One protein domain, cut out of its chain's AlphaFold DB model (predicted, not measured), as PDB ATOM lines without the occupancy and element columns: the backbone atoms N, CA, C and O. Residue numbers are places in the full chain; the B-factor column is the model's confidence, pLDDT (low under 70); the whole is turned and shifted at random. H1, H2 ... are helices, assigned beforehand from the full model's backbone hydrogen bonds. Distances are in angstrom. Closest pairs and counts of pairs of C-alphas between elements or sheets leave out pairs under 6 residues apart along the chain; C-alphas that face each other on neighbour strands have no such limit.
ATOM      1  N   SER A   2      37.708  36.040  20.361       44.12
ATOM      2  CA  SER A   2      39.085  35.829  19.898       44.12
ATOM      3  C   SER A   2      40.039  36.149  21.046       44.12
ATOM      4  O   SER A   2      40.082  37.295  21.493       44.12
ATOM      5  N   SER A   3      40.762  35.150  21.547       56.00
ATOM      6  CA  SER A   3      41.818  35.315  22.546       56.00
ATOM      7  C   SER A   3      42.951  36.118  21.916       56.00
ATOM      8  O   SER A   3      43.796  35.579  21.205       56.00
ATOM      9  N   LYS A   4      42.918  37.438  22.099       73.94
ATOM     10  CA  LYS A   4      44.011  38.315  21.689       73.94
ATOM     11  C   LYS A   4      45.188  38.006  22.613       73.94
ATOM     12  O   LYS A   4      45.117  38.317  23.797       73.94
ATOM     13  N   GLY A   5      46.206  37.328  22.089       78.81
ATOM     14  CA  GLY A   5      47.454  37.103  22.815       78.81
ATOM     15  C   GLY A   5      48.142  38.429  23.147       78.81
ATOM     16  O   GLY A   5      47.897  39.449  22.495       78.81
ATOM     17  N   TRP A   6      48.993  38.420  24.168       84.94
ATOM     18  CA  TRP A   6      49.833  39.562  24.516       84.94
ATOM     19  C   TRP A   6      51.134  39.491  23.717       84.94
ATOM     20  O   TRP A   6      52.021  38.708  24.038       84.94
ATOM     21  N   TYR A   7      51.246  40.301  22.663       83.44
ATOM     22  CA  TYR A   7      52.423  40.298  21.781       83.44
ATOM     23  C   TYR A   7      53.456  41.358  22.167       83.44
ATOM     24  O   TYR A   7      54.605  41.302  21.736       83.44
ATOM     25  N   SER A   8      53.058  42.337  22.977       85.50
ATOM     26  CA  SER A   8      53.925  43.419  23.423       85.50
ATOM     27  C   SER A   8      53.684  43.768  24.890       85.50
ATOM     28  O   SER A   8      52.599  43.558  25.437       85.50
ATOM     29  N   LYS A   9      54.682  44.399  25.522       83.88
ATOM     30  CA  LYS A   9      54.545  44.987  26.868       83.88
ATOM     31  C   LYS A   9      53.345  45.943  26.950       83.88
ATOM     32  O   LYS A   9      52.665  46.011  27.970       83.88
ATOM     33  N   GLN A  10      53.066  46.661  25.862       86.62
ATOM     34  CA  GLN A  10      51.961  47.615  25.781       86.62
ATOM     35  C   GLN A  10      50.595  46.921  25.836       86.62
ATOM     36  O   GLN A  10      49.676  47.467  26.444       86.62
ATOM     37  N   ASP A  11      50.466  45.715  25.274       87.44
ATOM     38  CA  ASP A  11      49.223  44.937  25.332       87.44
ATOM     39  C   ASP A  11      48.909  44.503  26.766       87.44
ATOM     40  O   ASP A  11      47.786  44.687  27.236       87.44
ATOM     41  N   VAL A  12      49.930  44.038  27.495       85.56
ATOM     42  CA  VAL A  12      49.814  43.655  28.911       85.56
ATOM     43  C   VAL A  12      49.418  44.858  29.770       85.56
ATOM     44  O   VAL A  12      48.491  44.775  30.574       85.56
ATOM     45  N   ILE A  13      50.082  46.006  29.580       88.38
ATOM     46  CA  ILE A  13      49.776  47.241  30.321       88.38
ATOM     47  C   ILE A  13      48.349  47.714  30.020       88.38
ATOM     48  O   ILE A  13      47.636  48.151  30.926       88.38
ATOM     49  N   LYS A  14      47.905  47.612  28.765       90.38
ATOM     50  CA  LYS A  14      46.565  48.032  28.343       90.38
ATOM     51  C   LYS A  14      45.471  47.154  28.944       90.38
ATOM     52  O   LYS A  14      44.466  47.693  29.413       90.38
ATOM     53  N   ASP A  15      45.664  45.839  28.971       88.88
ATOM     54  CA  ASP A  15      44.716  44.922  29.606       88.88
ATOM     55  C   ASP A  15      44.709  45.080  31.130       88.88
ATOM     56  O   ASP A  15      43.634  45.164  31.727       88.88
ATOM     57  N   LEU A  16      45.873  45.239  31.766       86.38
ATOM     58  CA  LEU A  16      45.954  45.534  33.200       86.38
ATOM     59  C   LEU A  16      45.250  46.845  33.553       86.38
ATOM     60  O   LEU A  16      44.493  46.888  34.522       86.38
ATOM     61  N   ALA A  17      45.433  47.902  32.759       90.38
ATOM     62  CA  ALA A  17      44.735  49.169  32.960       90.38
ATOM     63  C   ALA A  17      43.214  49.015  32.794       90.38
ATOM     64  O   ALA A  17      42.444  49.614  33.546       90.38
ATOM     65  N   LYS A  18      42.772  48.176  31.849       90.75
ATOM     66  CA  LYS A  18      41.354  47.879  31.623       90.75
ATOM     67  C   LYS A  18      40.726  47.100  32.782       90.75
ATOM     68  O   LYS A  18      39.601  47.407  33.161       90.75
ATOM     69  N   VAL A  19      41.434  46.117  33.342       89.12
ATOM     70  CA  VAL A  19      40.941  45.289  34.457       89.12
ATOM     71  C   VAL A  19      40.971  46.052  35.780       89.12
ATOM     72  O   VAL A  19      40.028  45.983  36.562       89.12
ATOM     73  N   THR A  20      42.045  46.796  36.042       86.12
ATOM     74  CA  THR A  20      42.244  47.477  37.331       86.12
ATOM     75  C   THR A  20      41.594  48.858  37.399       86.12
ATOM     76  O   THR A  20      41.441  49.406  38.491       86.12
ATOM     77  N   GLY A  21      41.242  49.452  36.252       90.94
ATOM     78  CA  GLY A  21      40.721  50.818  36.165       90.94
ATOM     79  C   GLY A  21      41.734  51.899  36.564       90.94
ATOM     80  O   GLY A  21      41.360  53.061  36.719       90.94
ATOM     81  N   LYS A  22      43.011  51.543  36.751       87.31
ATOM     82  CA  LYS A  22      44.085  52.460  37.145       87.31
ATOM     83  C   LYS A  22      45.143  52.515  36.051       87.31
ATOM     84  O   LYS A  22      45.449  51.508  35.419       87.31
ATOM     85  N   ARG A  23      45.721  53.700  35.828       85.12
ATOM     86  CA  ARG A  23      46.911  53.820  34.978       85.12
ATOM     87  C   ARG A  23      48.066  53.147  35.692       85.12
ATOM     88  O   ARG A  23      48.407  53.519  36.812       85.12
ATOM     89  N   VAL A  24      48.619  52.138  35.043       84.00
ATOM     90  CA  VAL A  24      49.723  51.375  35.584       84.00
ATOM     91  C   VAL A  24      51.006  51.994  35.051       84.00
ATOM     92  O   VAL A  24      51.233  51.991  33.842       84.00
ATOM     93  N   ASN A  25      51.780  52.614  35.941       80.69
ATOM     94  CA  ASN A  25      53.057  53.215  35.575       80.69
ATOM     95  C   ASN A  25      54.061  52.115  35.242       80.69
ATOM     96  O   ASN A  25      53.990  51.020  35.798       80.69
ATOM     97  N   ASP A  26      54.943  52.428  34.298       77.50
ATOM     98  CA  ASP A  26      55.831  51.498  33.614       77.50
ATOM     99  C   ASP A  26      56.545  50.579  34.610       77.50
ATOM    100  O   ASP A  26      57.431  50.991  35.360       77.50
ATOM    101  N   PHE A  27      56.108  49.325  34.670       69.44
ATOM    102  CA  PHE A  27      56.767  48.352  35.515       69.44
ATOM    103  C   PHE A  27      58.173  48.093  34.955       69.44
ATOM    104  O   PHE A  27      58.364  48.084  33.733       69.44
ATOM    105  N   GLY A  28      59.154  47.900  35.840       67.12
ATOM    106  CA  GLY A  28      60.565  47.718  35.486       67.12
ATOM    107  C   GLY A  28      60.840  46.606  34.457       67.12
ATOM    108  O   GLY A  28      59.948  45.870  34.038       67.12
ATOM    109  N   GLN A  29      62.108  46.484  34.045       67.88
ATOM    110  CA  GLN A  29      62.632  45.655  32.936       67.88
ATOM    111  C   GLN A  29      62.367  44.131  33.002       67.88
ATOM    112  O   GLN A  29      62.984  43.371  32.261       67.88
ATOM    113  N   HIS A  30      61.493  43.632  33.872       56.31
ATOM    114  CA  HIS A  30      61.309  42.200  34.116       56.31
ATOM    115  C   HIS A  30      59.875  41.771  33.796       56.31
ATOM    116  O   HIS A  30      59.105  41.422  34.683       56.31
ATOM    117  N   TYR A  31      59.517  41.795  32.509       62.75
ATOM    118  CA  TYR A  31      58.357  41.059  31.999       62.75
ATOM    119  C   TYR A  31      58.835  40.064  30.961       62.75
ATOM    120  O   TYR A  31      59.425  40.443  29.951       62.75
ATOM    121  N   VAL A  32      58.559  38.792  31.215       55.31
ATOM    122  CA  VAL A  32      58.724  37.734  30.225       55.31
ATOM    123  C   VAL A  32      57.477  37.766  29.349       55.31
ATOM    124  O   VAL A  32      56.391  37.395  29.790       55.31
ATOM    125  N   VAL A  33      57.618  38.282  28.130       61.59
ATOM    126  CA  VAL A  33      56.573  38.197  27.105       61.59
ATOM    127  C   VAL A  33      56.654  36.790  26.516       61.59
ATOM    128  O   VAL A  33      57.610  36.471  25.814       61.59
ATOM    129  N   GLY A  34      55.696  35.933  26.862       62.47
ATOM    130  CA  GLY A  34      55.534  34.607  26.266       62.47
ATOM    131  C   GLY A  34      54.465  34.636  25.176       62.47
ATOM    132  O   GLY A  34      53.456  35.324  25.319       62.47
ATOM    133  N   THR A  35      54.678  33.897  24.087       60.88
ATOM    134  CA  THR A  35      53.674  33.697  23.023       60.88
ATOM    135  C   THR A  35      52.533  32.786  23.454       60.88
ATOM    136  O   THR A  35      51.467  32.802  22.840       60.88
ATOM    137  N   ASP A  36      52.758  32.009  24.508       62.41
ATOM    138  CA  ASP A  36      51.786  31.062  25.013       62.41
ATOM    139  C   ASP A  36      50.905  31.754  26.056       62.41
ATOM    140  O   ASP A  36      51.424  32.437  26.950       62.41
ATOM    141  N   PRO A  37      49.568  31.627  25.952       62.69
ATOM    142  CA  PRO A  37      48.682  32.130  26.987       62.69
ATOM    143  C   PRO A  37      49.106  31.518  28.329       62.69
ATOM    144  O   PRO A  37      49.489  30.343  28.354       62.69
ATOM    145  N   PRO A  38      49.063  32.287  29.436       58.31
ATOM    146  CA  PRO A  38      49.393  31.748  30.746       58.31
ATOM    147  C   PRO A  38      48.613  30.443  30.947       58.31
ATOM    148  O   PRO A  38      47.427  30.409  30.593       58.31
ATOM    149  N   PRO A  39      49.271  29.373  31.435       64.19
ATOM    150  CA  PRO A  39      48.633  28.077  31.587       64.19
ATOM    151  C   PRO A  39      47.328  28.285  32.342       64.19
ATOM    152  O   PRO A  39      47.315  28.898  33.410       64.19
ATOM    153  N   ILE A  40      46.228  27.856  31.728       62.56
ATOM    154  CA  ILE A  40      44.900  28.000  32.307       62.56
ATOM    155  C   ILE A  40      44.930  27.185  33.595       62.56
ATOM    156  O   ILE A  40      44.981  25.956  33.557       62.56
ATOM    157  N   TRP A  41      44.977  27.868  34.735       53.12
ATOM    158  CA  TRP A  41      44.802  27.228  36.026       53.12
ATOM    159  C   TRP A  41      43.343  26.792  36.096       53.12
ATOM    160  O   TRP A  41      42.442  27.592  36.362       53.12
ATOM    161  N   ASN A  42      43.100  25.528  35.759       55.56
ATOM    162  CA  ASN A  42      41.821  24.884  36.000       55.56
ATOM    163  C   ASN A  42      41.693  24.694  37.512       55.56
ATOM    164  O   ASN A  42      42.082  23.657  38.042       55.56
ATOM    165  N   ASN A  43      41.134  25.698  38.196       59.72
ATOM    166  CA  ASN A  43      40.838  25.631  39.632       59.72
ATOM    167  C   ASN A  43      39.996  24.397  40.002       59.72
ATOM    168  O   ASN A  43      40.038  23.964  41.142       59.72
ATOM    169  N   GLU A  44      39.268  23.801  39.053       67.12
ATOM    170  CA  GLU A  44      38.509  22.568  39.287       67.12
ATOM    171  C   GLU A  44      39.405  21.376  39.652       67.12
ATOM    172  O   GLU A  44      39.004  20.560  40.475       67.12
ATOM    173  N   GLN A  45      40.621  21.291  39.101       63.22
ATOM    174  CA  GLN A  45      41.540  20.187  39.393       63.22
ATOM    175  C   GLN A  45      42.169  20.347  40.782       63.22
ATOM    176  O   GLN A  45      42.224  19.393  41.557       63.22
ATOM    177  N   ASP A  46      42.581  21.573  41.115       64.81
ATOM    178  CA  ASP A  46      43.167  21.885  42.418       64.81
ATOM    179  C   ASP A  46      42.118  21.797  43.533       64.81
ATOM    180  O   ASP A  46      42.425  21.309  44.616       64.81
ATOM    181  N   ASP A  47      40.868  22.191  43.275       66.38
ATOM    182  CA  ASP A  47      39.767  22.033  44.229       66.38
ATOM    183  C   ASP A  47      39.400  20.553  44.436       66.38
ATOM    184  O   ASP A  47      39.027  20.166  45.547       66.38
ATOM    185  N   GLU A  48      39.530  19.702  43.414       71.62
ATOM    186  CA  GLU A  48      39.294  18.255  43.519       71.62
ATOM    187  C   GLU A  48      40.417  17.548  44.296       71.62
ATOM    188  O   GLU A  48      40.142  16.725  45.178       71.62
ATOM    189  N   ASP A  49      41.672  17.930  44.059       69.75
ATOM    190  CA  ASP A  49      42.825  17.415  44.800       69.75
ATOM    191  C   ASP A  49      42.848  17.925  46.249       69.75
ATOM    192  O   ASP A  49      43.119  17.156  47.178       69.75
ATOM    193  N   LEU A  50      42.466  19.184  46.482       69.25
ATOM    194  CA  LEU A  50      42.299  19.740  47.823       69.25
ATOM    195  C   LEU A  50      41.119  19.068  48.548       69.25
ATOM    196  O   LEU A  50      41.234  18.728  49.725       69.25
ATOM    197  N   SER A  51      40.018  18.780  47.848       67.94
ATOM    198  CA  SER A  51      38.877  18.038  48.404       67.94
ATOM    199  C   SER A  51      39.232  16.588  48.742       67.94
ATOM    200  O   SER A  51      38.817  16.091  49.791       67.94
ATOM    201  N   ARG A  52      40.059  15.915  47.928       69.31
ATOM    202  CA  ARG A  52      40.614  14.590  48.261       69.31
ATOM    203  C   ARG A  52      41.527  14.642  49.479       69.31
ATOM    204  O   ARG A  52      41.457  13.747  50.319       69.31
ATOM    205  N   PHE A  53      42.345  15.686  49.603       64.56
ATOM    206  CA  PHE A  53      43.283  15.843  50.716       64.56
ATOM    207  C   PHE A  53      42.581  16.073  52.065       64.56
ATOM    208  O   PHE A  53      43.062  15.605  53.095       64.56
ATOM    209  N   TYR A  54      41.414  16.728  52.066       63.94
ATOM    210  CA  TYR A  54      40.590  16.944  53.266       63.94
ATOM    211  C   TYR A  54      39.489  15.888  53.487       63.94
ATOM    212  O   TYR A  54      38.615  16.087  54.329       63.94
ATOM    213  N   GLY A  55      39.526  14.750  52.782       49.56
ATOM    214  CA  GLY A  55      38.583  13.647  53.012       49.56
ATOM    215  C   GLY A  55      37.151  13.943  52.559       49.56
ATOM    216  O   GLY A  55      36.200  13.404  53.125       49.56
TER     217      GLY A  55
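What this domain is: This is residues 2 to 55 of the 399 residues of the protein "uncharacterized protein LOC116775353" of Danaus plexippus plexippus (UniProt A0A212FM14). A small head, made of H1 and the wide loop of chain after it, bears a long arm that ends in a second helix, H2. Residues 39 to 55 stick out as this arm, and they make much of the length. The printed part has 54 residues with two named helices, H1 then H2, and no named strand; the class is all helix, though under half of the residues, 23, are in named elements. The whole is extended, with a radius of gyration of the C-alphas of 16.0 A, and elongated, spanning 46 by 25 by 24 A.

Where its parts are: Start at C-alpha 2, at (39.085, 35.829, 19.898), and go on to C-alpha 9 at (54.545, 44.987, 26.868), where H1 begins. H1 is residues 9 to 20, 16.3 A from first to last C-alpha. Residues 21 to 42 then hold no named element. H2 is residues 43 to 53, 15.0 A long, and ends at C-alpha 53, at (43.283, 15.843, 50.716).

How they stand to each other: Compare H1 with H2 and you find them apart: no C-alpha of the one is within 8 A of the other. H2 belongs to the stretch from residue 39 to 55 that stands free, with no C-alpha 8 or more residues away along the chain within 10 A. In the backbones of H1 and H2, every O i to N i+4 pair is within hydrogen-bond range.

The domain as a whole: Look at Asp 26 and Gly 55 for the two C-alphas farthest apart, 45.9 A. Without residues 39 to 55, the body has 37 residues and spans 25 by 25 by 14 A. The printed part has no cut, and the link from H1 to H2, 22 residues, is long. The mean pLDDT of the printed part is 72.1; in the B-factor column you find values under 70 at residues 2 to 3, 27 to 47 and 49 to 55 of this model.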